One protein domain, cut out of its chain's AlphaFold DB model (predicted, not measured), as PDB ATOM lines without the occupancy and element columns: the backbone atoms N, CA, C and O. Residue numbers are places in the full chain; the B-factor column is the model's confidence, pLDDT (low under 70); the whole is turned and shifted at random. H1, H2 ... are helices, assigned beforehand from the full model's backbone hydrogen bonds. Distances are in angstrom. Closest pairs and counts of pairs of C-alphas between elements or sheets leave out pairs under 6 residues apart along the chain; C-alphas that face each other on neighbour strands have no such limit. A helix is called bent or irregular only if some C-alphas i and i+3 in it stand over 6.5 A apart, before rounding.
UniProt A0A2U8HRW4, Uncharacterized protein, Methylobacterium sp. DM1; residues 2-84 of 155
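Overview. This is residues 2 to 84 of the 155 residues of an uncharacterized protein of Methylobacterium sp. DM1 (UniProt A0A2U8HRW4). The model is a long, thin helical hairpin: H3, the longest helix, folds back along H2, and short H1 sits at the end away from their loop. The printed part has 83 residues with three named helices, H1, H2, H3 in chain order, no named strand: all helix. It is a rod spanning 61 by 22 by 14 A, only just extended, close to loose, with a radius of gyration of the C-alphas of 18.1 A.

Arrangement. H3, residues 48 to 82, assigned as one helix by its hydrogen bonds, is bent: C-alphas 72 and 75 are 6.8 A apart, and arms H3a, residues 48 to 72, and H3b, residues 75 to 82, stand at 35.0 degrees, only just a steep tilt. H2, residues 11 to 37, forms a hairpin with H3a, opposite ways at a shallow tilt of 21 degrees; they touch through residues 18 to 29 and 54 to 62 alone, the closest C-alphas, of Lys 22 and Lys 58, 6.8 A apart. H1, residues 2 to 7, only just touches H3b, with 3 pairs of C-alphas within 8 A, the closest those of Met 6 and Ile 77, 6.5 A. In H1, H2, H3a and H3b every O i to N i+4 pair is within hydrogen-bond range.

Along the chain. H2 is 38.9 A long, H3a 36.2 A. H1 begins at C-alpha 2 (181.973, 120.619, 213.766); H3b ends at C-alpha 82 (189.504, 133.137, 221.608).

Size, cuts and confidence. The printed part has no cut and no long link. Residues 37 to 46 have pLDDT under 70.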
ATOM      1  N   ILE A   2     181.137 119.781 212.898       88.25
ATOM      2  CA  ILE A   2     181.973 120.619 213.766       88.25
ATOM      3  C   ILE A   2     183.419 120.638 213.258       88.25
ATOM      4  O   ILE A   2     183.934 121.713 212.989       88.25
ATOM      5  N   ASP A   3     184.013 119.475 212.974       88.94
ATOM      6  CA  ASP A   3     185.389 119.420 212.448       88.94
ATOM      7  C   ASP A   3     185.570 120.155 211.121       88.94
ATOM      8  O   ASP A   3     186.579 120.829 210.940       88.94
ATOM      9  N   ARG A   4     184.571 120.086 210.227       91.50
ATOM     10  CA  ARG A   4     184.590 120.807 208.943       91.50
ATOM     11  C   ARG A   4     184.599 122.311 209.162       91.50
ATOM     12  O   ARG A   4     185.317 123.027 208.482       91.50
ATOM     13  N   PHE A   5     183.783 122.777 210.106       91.00
ATOM     14  CA  PHE A   5     183.750 124.182 210.474       91.00
ATOM     15  C   PHE A   5     185.091 124.593 211.088       91.00
ATOM     16  O   PHE A   5     185.703 125.527 210.601       91.00
ATOM     17  N   MET A   6     185.587 123.861 212.090       90.62
ATOM     18  CA  MET A   6     186.802 124.217 212.833       90.62
ATOM     19  C   MET A   6     188.073 124.242 211.978       90.62
ATOM     20  O   MET A   6     188.941 125.080 212.210       90.62
ATOM     21  N   HIS A   7     188.187 123.343 211.000       90.19
ATOM     22  CA  HIS A   7     189.370 123.243 210.141       90.19
ATOM     23  C   HIS A   7     189.179 123.897 208.765       90.19
ATOM     24  O   HIS A   7     190.128 123.964 207.988       90.19
ATOM     25  N   GLY A   8     187.963 124.359 208.450       88.38
ATOM     26  CA  GLY A   8     187.585 124.980 207.174       88.38
ATOM     27  C   GLY A   8     187.577 124.048 205.957       88.38
ATOM     28  O   GLY A   8     187.272 124.491 204.854       88.38
ATOM     29  N   ILE A   9     187.876 122.763 206.140       89.69
ATOM     30  CA  ILE A   9     187.840 121.738 205.099       89.69
ATOM     31  C   ILE A   9     187.221 120.459 205.652       89.69
ATOM     32  O   ILE A   9     187.308 120.168 206.847       89.69
ATOM     33  N   ASP A  10     186.563 119.696 204.786       91.69
ATOM     34  CA  ASP A  10     186.087 118.373 205.154       91.69
ATOM     35  C   ASP A  10     187.261 117.398 205.368       91.69
ATOM     36  O   ASP A  10     188.093 117.288 204.468       91.69
ATOM     37  N   PRO A  11     187.348 116.695 206.517       90.38
ATOM     38  CA  PRO A  11     188.443 115.764 206.787       90.38
ATOM     39  C   PRO A  11     188.567 114.647 205.748       90.38
ATOM     40  O   PRO A  11     189.672 114.381 205.294       90.38
ATOM     41  N   GLU A  12     187.448 114.057 205.312       92.25
ATOM     42  CA  GLU A  12     187.458 112.978 204.313       92.25
ATOM     43  C   GLU A  12     187.972 113.498 202.963       92.25
ATOM     44  O   GLU A  12     188.838 112.882 202.346       92.25
ATOM     45  N   LEU A  13     187.505 114.675 202.528       91.31
ATOM     46  CA  LEU A  13     188.026 115.335 201.328       91.31
ATOM     47  C   LEU A  13     189.518 115.676 201.450       91.31
ATOM     48  O   LEU A  13     190.253 115.566 200.467       91.31
ATOM     49  N   TYR A  14     189.966 116.115 202.627       91.31
ATOM     50  CA  TYR A  14     191.366 116.449 202.873       91.31
ATOM     51  C   TYR A  14     192.261 115.208 202.780       91.31
ATOM     52  O   TYR A  14     193.246 115.228 202.043       91.31
ATOM     53  N   GLU A  15     191.886 114.123 203.458       91.81
ATOM     54  CA  GLU A  15     192.590 112.836 203.405       91.81
ATOM     55  C   GLU A  15     192.620 112.278 201.980       91.81
ATOM     56  O   GLU A  15     193.683 111.910 201.480       91.81
ATOM     57  N   PHE A  16     191.483 112.313 201.283       93.88
ATOM     58  CA  PHE A  16     191.395 111.900 199.884       93.88
ATOM     59  C   PHE A  16     192.309 112.731 198.971       93.88
ATOM     60  O   PHE A  16     192.982 112.182 198.099       93.88
ATOM     61  N   SER A  17     192.381 114.047 199.188       91.12
ATOM     62  CA  SER A  17     193.263 114.933 198.414       91.12
ATOM     63  C   SER A  17     194.740 114.609 198.650       91.12
ATOM     64  O   SER A  17     195.518 114.588 197.696       91.12
ATOM     65  N   GLN A  18     195.135 114.327 199.896       90.38
ATOM     66  CA  GLN A  18     196.506 113.914 200.209       90.38
ATOM     67  C   GLN A  18     196.858 112.571 199.569       90.38
ATOM     68  O   GLN A  18     197.956 112.419 199.031       90.38
ATOM     69  N   GLU A  19     195.919 111.627 199.575       92.25
ATOM     70  CA  GLU A  19     196.117 110.315 198.971       92.25
ATOM     71  C   GLU A  19     196.271 110.414 197.445       92.25
ATOM     72  O   GLU A  19     197.207 109.833 196.898       92.25
ATOM     73  N   ILE A  20     195.455 111.229 196.759       92.44
ATOM     74  CA  ILE A  20     195.622 111.488 195.316       92.44
ATOM     75  C   ILE A  20     197.008 112.058 195.016       92.44
ATOM     76  O   ILE A  20     197.662 111.613 194.070       92.44
ATOM     77  N   ILE A  21     197.460 113.049 195.789       88.62
ATOM     78  CA  ILE A  21     198.772 113.676 195.575       88.62
ATOM     79  C   ILE A  21     199.881 112.636 195.750       88.62
ATOM     80  O   ILE A  21     200.766 112.524 194.902       88.62
ATOM     81  N   LYS A  22     199.810 111.837 196.818       87.38
ATOM     82  CA  LYS A  22     200.785 110.782 197.099       87.38
ATOM     83  C   LYS A  22     200.833 109.739 195.979       87.38
ATOM     84  O   LYS A  22     201.920 109.468 195.468       87.38
ATOM     85  N   GLN A  23     199.676 109.220 195.570       90.38
ATOM     86  CA  GLN A  23     199.556 108.242 194.486       90.38
ATOM     87  C   GLN A  23     200.059 108.808 193.157       90.38
ATOM     88  O   GLN A  23     200.780 108.128 192.436       90.38
ATOM     89  N   SER A  24     199.760 110.077 192.862       89.56
ATOM     90  CA  SER A  24     200.240 110.738 191.642       89.56
ATOM     91  C   SER A  24     201.766 110.836 191.620       89.56
ATOM     92  O   SER A  24     202.385 110.563 190.596       89.56
ATOM     93  N   ILE A  25     202.398 111.187 192.747       86.69
ATOM     94  CA  ILE A  25     203.864 111.239 192.835       86.69
ATOM     95  C   ILE A  25     204.467 109.834 192.699       86.69
ATOM     96  O   ILE A  25     205.501 109.678 192.049       86.69
ATOM     97  N   GLU A  26     203.845 108.813 193.293       84.06
ATOM     98  CA  GLU A  26     204.272 107.413 193.155       84.06
ATOM     99  C   GLU A  26     204.195 106.942 191.708       84.06
ATOM    100  O   GLU A  26     205.202 106.483 191.172       84.06
ATOM    101  N   GLN A  27     203.066 107.178 191.044       87.25
ATOM    102  CA  GLN A  27     202.875 106.827 189.644       87.25
ATOM    103  C   GLN A  27     203.879 107.549 188.731       87.25
ATOM    104  O   GLN A  27     204.528 106.906 187.910       87.25
ATOM    105  N   ILE A  28     204.081 108.861 188.908       84.69
ATOM    106  CA  ILE A  28     205.091 109.620 188.148       84.69
ATOM    107  C   ILE A  28     206.489 109.032 188.377       84.69
ATOM    108  O   ILE A  28     207.284 108.931 187.442       84.69
ATOM    109  N   SER A  29     206.800 108.634 189.610       81.00
ATOM    110  CA  SER A  29     208.095 108.036 189.941       81.00
ATOM    111  C   SER A  29     208.288 106.695 189.232       81.00
ATOM    112  O   SER A  29     209.352 106.458 188.665       81.00
ATOM    113  N   GLU A  30     207.267 105.840 189.219       79.81
ATOM    114  CA  GLU A  30     207.284 104.548 188.524       79.81
ATOM    115  C   GLU A  30     207.400 104.704 187.003       79.81
ATOM    116  O   GLU A  30     208.227 104.036 186.377       79.81
ATOM    117  N   GLU A  31     206.636 105.624 186.408       82.81
ATOM    118  CA  GLU A  31     206.698 105.926 184.974       82.81
ATOM    119  C   GLU A  31     208.075 106.471 184.568       82.81
ATOM    120  O   GLU A  31     208.627 106.063 183.541       82.81
ATOM    121  N   LEU A  32     208.686 107.328 185.397       78.56
ATOM    122  CA  LEU A  32     210.054 107.805 185.180       78.56
ATOM    123  C   LEU A  32     211.074 106.660 185.265       78.56
ATOM    124  O   LEU A  32     211.942 106.559 184.397       78.56
ATOM    125  N   ILE A  33     210.970 105.771 186.262       73.44
ATOM    126  CA  ILE A  33     211.845 104.586 186.375       73.44
ATOM    127  C   ILE A  33     211.758 103.746 185.104       73.44
ATOM    128  O   ILE A  33     212.789 103.409 184.512       73.44
ATOM    129  N   ALA A  34     210.535 103.442 184.668       74.81
ATOM    130  CA  ALA A  34     210.289 102.634 183.485       74.81
ATOM    131  C   ALA A  34     210.874 103.282 182.221       74.81
ATOM    132  O   ALA A  34     211.533 102.596 181.435       74.81
ATOM    133  N   ALA A  35     210.710 104.598 182.058       77.88
ATOM    134  CA  ALA A  35     211.229 105.341 180.910       77.88
ATOM    135  C   ALA A  35     212.767 105.353 180.836       77.88
ATOM    136  O   ALA A  35     213.323 105.260 179.742       77.88
ATOM    137  N   PHE A  36     213.465 105.444 181.974       71.38
ATOM    138  CA  PHE A  36     214.934 105.508 182.003       71.38
ATOM    139  C   PHE A  36     215.624 104.138 181.996       71.38
ATOM    140  O   PHE A  36     216.771 104.042 181.562       71.38
ATOM    141  N   THR A  37     214.963 103.088 182.489       69.31
ATOM    142  CA  THR A  37     215.610 101.786 182.755       69.31
ATOM    143  C   THR A  37     215.063 100.650 181.891       69.31
ATOM    144  O   THR A  37     215.645  99.566 181.867       69.31
ATOM    145  N   GLY A  38     213.948 100.869 181.181       66.25
ATOM    146  CA  GLY A  38     213.269  99.838 180.394       66.25
ATOM    147  C   GLY A  38     212.610  98.735 181.236       66.25
ATOM    148  O   GLY A  38     212.128  97.752 180.676       66.25
ATOM    149  N   SER A  39     212.579  98.875 182.567       58.56
ATOM    150  CA  SER A  39     211.961  97.944 183.516       58.56
ATOM    151  C   SER A  39     211.064  98.704 184.495       58.56
ATOM    152  O   SER A  39     211.438  99.753 185.004       58.56
ATOM    153  N   THR A  40     209.892  98.152 184.805       54.12
ATOM    154  CA  THR A  40     208.923  98.701 185.775       54.12
ATOM    155  C   THR A  40     209.262  98.375 187.235       54.12
ATOM    156  O   THR A  40     208.443  98.587 188.125       54.12
ATOM    157  N   SER A  41     210.455  97.842 187.525       53.41
ATOM    158  CA  SER A  41     210.817  97.480 188.897       53.41
ATOM    159  C   SER A  41     211.389  98.675 189.667       53.41
ATOM    160  O   SER A  41     212.473  99.182 189.375       53.41
ATOM    161  N   THR A  42     210.676  99.079 190.717       52.38
ATOM    162  CA  THR A  42     210.981 100.177 191.654       52.38
ATOM    163  C   THR A  42     212.305 100.045 192.424       52.38
ATOM    164  O   THR A  42     212.599 100.866 193.287       52.38
ATOM    165  N   GLY A  43     213.138  99.039 192.133       50.84
ATOM    166  CA  GLY A  43     214.241  98.642 193.009       50.84
ATOM    167  C   GLY A  43     215.663  98.716 192.452       50.84
ATOM    168  O   GLY A  43     216.586  98.631 193.254       50.84
ATOM    169  N   THR A  44     215.898  98.827 191.137       51.19
ATOM    170  CA  THR A  44     217.262  98.563 190.607       51.19
ATOM    171  C   THR A  44     217.828  99.559 189.593       51.19
ATOM    172  O   THR A  44     218.962  99.374 189.159       51.19
ATOM    173  N   GLY A  45     217.114 100.640 189.253       55.41
ATOM    174  CA  GLY A  45     217.541 101.524 188.160       55.41
ATOM    175  C   GLY A  45     217.712 103.019 188.461       55.41
ATOM    176  O   GLY A  45     218.398 103.700 187.701       55.41
ATOM    177  N   LEU A  46     217.155 103.552 189.557       63.31
ATOM    178  CA  LEU A  46     217.368 104.955 189.936       63.31
ATOM    179  C   LEU A  46     218.509 105.098 190.949       63.31
ATOM    180  O   LEU A  46     218.560 104.346 191.924       63.31
ATOM    181  N   PRO A  47     219.386 106.107 190.796       72.81
ATOM    182  CA  PRO A  47     220.333 106.466 191.840       72.81
ATOM    183  C   PRO A  47     219.600 106.760 193.154       72.81
ATOM    184  O   PRO A  47     218.589 107.464 193.152       72.81
ATOM    185  N   ALA A  48     220.143 106.305 194.287       75.25
ATOM    186  CA  ALA A  48     219.579 106.566 195.618       75.25
ATOM    187  C   ALA A  48     219.314 108.067 195.876       75.25
ATOM    188  O   ALA A  48     218.362 108.430 196.564       75.25
ATOM    189  N   ALA A  49     220.114 108.941 195.257       75.62
ATOM    190  CA  ALA A  49     219.903 110.385 195.266       75.62
ATOM    191  C   ALA A  49     218.526 110.790 194.700       75.62
ATOM    192  O   ALA A  49     217.853 111.626 195.295       75.62
ATOM    193  N   VAL A  50     218.066 110.175 193.607       76.25
ATOM    194  CA  VAL A  50     216.763 110.494 192.998       76.25
ATOM    195  C   VAL A  50     215.612 110.028 193.885       76.25
ATOM    196  O   VAL A  50     214.687 110.800 194.129       76.25
ATOM    197  N   VAL A  51     215.704 108.819 194.449       77.75
ATOM    198  CA  VAL A  51     214.708 108.311 195.413       77.75
ATOM    199  C   VAL A  51     214.591 109.252 196.617       77.75
ATOM    200  O   VAL A  51     213.487 109.614 197.014       77.75
ATOM    201  N   SER A  52     215.723 109.732 197.143       82.81
ATOM    202  CA  SER A  52     215.727 110.675 198.270       82.81
ATOM    203  C   SER A  52     215.095 112.034 197.934       82.81
ATOM    204  O   SER A  52     214.452 112.639 198.790       82.81
ATOM    205  N   ILE A  53     215.235 112.506 196.690       84.81
ATOM    206  CA  ILE A  53     214.600 113.747 196.223       84.81
ATOM    207  C   ILE A  53     213.084 113.562 196.149       84.81
ATOM    208  O   ILE A  53     212.350 114.433 196.609       84.81
ATOM    209  N   ILE A  54     212.615 112.430 195.621       82.12
ATOM    210  CA  ILE A  54     211.184 112.113 195.520       82.12
ATOM    211  C   ILE A  54     210.549 112.034 196.915       82.12
ATOM    212  O   ILE A  54     209.546 112.701 197.164       82.12
ATOM    213  N   GLU A  55     211.153 111.278 197.835       83.69
ATOM    214  CA  GLU A  55     210.713 111.177 199.238       83.69
ATOM    215  C   GLU A  55     210.632 112.556 199.906       83.69
ATOM    216  O   GLU A  55     209.643 112.888 200.564       83.69
ATOM    217  N   LYS A  56     211.644 113.404 199.676       89.56
ATOM    218  CA  LYS A  56     211.660 114.772 200.192       89.56
ATOM    219  C   LYS A  56     210.527 115.621 199.608       89.56
ATOM    220  O   LYS A  56     209.838 116.289 200.371       89.56
ATOM    221  N   ILE A  57     210.304 115.580 198.292       88.19
ATOM    222  CA  ILE A  57     209.224 116.335 197.635       88.19
ATOM    223  C   ILE A  57     207.859 115.908 198.184       88.19
ATOM    224  O   ILE A  57     207.043 116.775 198.499       88.19
ATOM    225  N   LYS A  58     207.624 114.598 198.358       85.25
ATOM    226  CA  LYS A  58     206.390 114.086 198.981       85.25
ATOM    227  C   LYS A  58     206.180 114.700 200.368       85.25
ATOM    228  O   LYS A  58     205.112 115.242 200.648       85.25
ATOM    229  N   ALA A  59     207.198 114.634 201.225       88.56
ATOM    230  CA  ALA A  59     207.117 115.151 202.588       88.56
ATOM    231  C   ALA A  59     206.919 116.678 202.631       88.56
ATOM    232  O   ALA A  59     206.091 117.170 203.404       88.56
ATOM    233  N   ASP A  60     207.642 117.418 201.788       92.38
ATOM    234  CA  ASP A  60     207.566 118.878 201.719       92.38
ATOM    235  C   ASP A  60     206.177 119.344 201.246       92.38
ATOM    236  O   ASP A  60     205.610 120.250 201.858       92.38
ATOM    237  N   GLN A  61     205.570 118.682 200.250       89.12
ATOM    238  CA  GLN A  61     204.223 119.034 199.780       89.12
ATOM    239  C   GLN A  61     203.134 118.792 200.828       89.12
ATOM    240  O   GLN A  61     202.282 119.659 201.042       89.12
ATOM    241  N   LEU A  62     203.159 117.645 201.515       87.50
ATOM    242  CA  LEU A  62     202.185 117.358 202.577       87.50
ATOM    243  C   LEU A  62     202.302 118.372 203.721       87.50
ATOM    244  O   LEU A  62     201.294 118.854 204.244       87.50
ATOM    245  N   LYS A  63     203.538 118.740 204.075       93.19
ATOM    246  CA  LYS A  63     203.816 119.753 205.093       93.19
ATOM    247  C   LYS A  63     203.325 121.139 204.677       93.19
ATOM    248  O   LYS A  63     202.749 121.842 205.507       93.19
ATOM    249  N   GLU A  64     203.551 121.542 203.431       93.69
ATOM    250  CA  GLU A  64     203.107 122.840 202.915       93.69
ATOM    251  C   GLU A  64     201.577 122.933 202.873       93.69
ATOM    252  O   GLU A  64     201.005 123.932 203.318       93.69
ATOM    253  N   LEU A  65     200.905 121.858 202.451       91.31
ATOM    254  CA  LEU A  65     199.447 121.775 202.445       91.31
ATOM    255  C   LEU A  65     198.856 121.888 203.862       91.31
ATOM    256  O   LEU A  65     197.892 122.627 204.072       91.31
ATOM    257  N   GLU A  66     199.431 121.189 204.848       91.44
ATOM    258  CA  GLU A  66     199.008 121.317 206.250       91.44
ATOM    259  C   GLU A  66     199.276 122.728 206.790       91.44
ATOM    260  O   GLU A  66     198.408 123.320 207.432       91.44
ATOM    261  N   ALA A  67     200.446 123.304 206.499       95.25
ATOM    262  CA  ALA A  67     200.790 124.656 206.932       95.25
ATOM    263  C   ALA A  67     199.817 125.701 206.365       95.25
ATOM    264  O   ALA A  67     199.382 126.595 207.097       95.25
ATOM    265  N   TYR A  68     199.426 125.565 205.095       94.50
ATOM    266  CA  TYR A  68     198.425 126.421 204.466       94.50
ATOM    267  C   TYR A  68     197.047 126.254 205.119       94.50
ATOM    268  O   TYR A  68     196.437 127.247 205.521       94.50
ATOM    269  N   LYS A  69     196.587 125.007 205.321       93.44
ATOM    270  CA  LYS A  69     195.322 124.707 206.018       93.44
ATOM    271  C   LYS A  69     195.276 125.353 207.405       93.44
ATOM    272  O   LYS A  69     194.285 125.983 207.785       93.44
ATOM    273  N   GLN A  70     196.365 125.216 208.157       94.69
ATOM    274  CA  GLN A  70     196.483 125.794 209.490       94.69
ATOM    275  C   GLN A  70     196.448 127.318 209.454       94.69
ATOM    276  O   GLN A  70     195.715 127.931 210.230       94.69
ATOM    277  N   LYS A  71     197.218 127.934 208.554       96.31
ATOM    278  CA  LYS A  71     197.364 129.389 208.469       96.31
ATOM    279  C   LYS A  71     196.092 130.088 207.994       96.31
ATOM    280  O   LYS A  71     195.707 131.080 208.605       96.31
ATOM    281  N   GLU A  72     195.466 129.585 206.936       94.88
ATOM    282  CA  GLU A  72     194.381 130.293 206.245       94.88
ATOM    283  C   GLU A  72     192.984 129.913 206.750       94.88
ATOM    284  O   GLU A  72     192.063 130.719 206.647       94.88
ATOM    285  N   TYR A  73     192.808 128.719 207.332       93.50
ATOM    286  CA  TYR A  73     191.483 128.240 207.745       93.50
ATOM    287  C   TYR A  73     191.378 127.973 209.243       93.50
ATOM    288  O   TYR A  73     190.507 128.526 209.912       93.50
ATOM    289  N   THR A  74     192.276 127.154 209.798       94.19
ATOM    290  CA  THR A  74     192.145 126.705 211.195       94.19
ATOM    291  C   THR A  74     192.438 127.845 212.174       94.19
ATOM    292  O   THR A  74     191.614 128.178 213.029       94.19
ATOM    293  N   LYS A  75     193.595 128.499 212.037       95.56
ATOM    294  CA  LYS A  75     194.036 129.553 212.955       95.56
ATOM    295  C   LYS A  75     193.066 130.743 213.028       95.56
ATOM    296  O   LYS A  75     192.744 131.122 214.153       95.56
ATOM    297  N   PRO A  76     192.541 131.298 211.918       94.81
ATOM    298  CA  PRO A  76     191.581 132.400 211.986       94.81
ATOM    299  C   PRO A  76     190.322 132.067 212.795       94.81
ATOM    300  O   PRO A  76     189.850 132.899 213.567       94.81
ATOM    301  N   ILE A  77     189.806 130.838 212.681       93.50
ATOM    302  CA  ILE A  77     188.627 130.396 213.441       93.50
ATOM    303  C   ILE A  77     188.954 130.285 214.931       93.50
ATOM    304  O   ILE A  77     188.198 130.782 215.767       93.50
ATOM    305  N   PHE A  78     190.096 129.690 215.278       92.94
ATOM    306  CA  PHE A  78     190.544 129.627 216.671       92.94
ATOM    307  C   PHE A  78     190.779 131.014 217.273       92.94
ATOM    308  O   PHE A  78     190.388 131.260 218.416       92.94
ATOM    309  N   ASP A  79     191.386 131.924 216.518       94.12
ATOM    310  CA  ASP A  79     191.628 133.291 216.968       94.12
ATOM    311  C   ASP A  79     190.305 134.053 217.143       94.12
ATOM    312  O   ASP A  79     190.142 134.753 218.140       94.12
ATOM    313  N   MET A  80     189.311 133.850 216.273       92.31
ATOM    314  CA  MET A  80     187.960 134.394 216.465       92.31
ATOM    315  C   MET A  80     187.311 133.866 217.757       92.31
ATOM    316  O   MET A  80     186.818 134.653 218.565       92.31
ATOM    317  N   ILE A  81     187.345 132.548 217.986       92.94
ATOM    318  CA  ILE A  81     186.765 131.907 219.180       92.94
ATOM    319  C   ILE A  81     187.423 132.425 220.464       92.94
ATOM    320  O   ILE A  81     186.738 132.667 221.457       92.94
ATOM    321  N   ARG A  82     188.744 132.634 220.451       92.00
ATOM    322  CA  ARG A  82     189.504 133.137 221.608       92.00
ATOM    323  C   ARG A  82     189.053 134.511 222.093       92.00
ATOM    324  O   ARG A  82     189.142 134.775 223.288       92.00
ATOM    325  N   HIS A  83     188.594 135.368 221.187       93.12
ATOM    326  CA  HIS A  83     188.150 136.726 221.513       93.12
ATOM    327  C   HIS A  83     186.630 136.826 221.696       93.12
ATOM    328  O   HIS A  83     186.107 137.905 221.972       93.12
ATOM    329  N   MET A  84     185.911 135.713 221.548       94.38
ATOM    330  CA  MET A  84     184.459 135.687 221.611       94.38
ATOM    331  C   MET A  84     183.969 135.826 223.068       94.38
ATOM    332  O   MET A  84     184.450 135.114 223.955       94.38
TER     333      MET A  84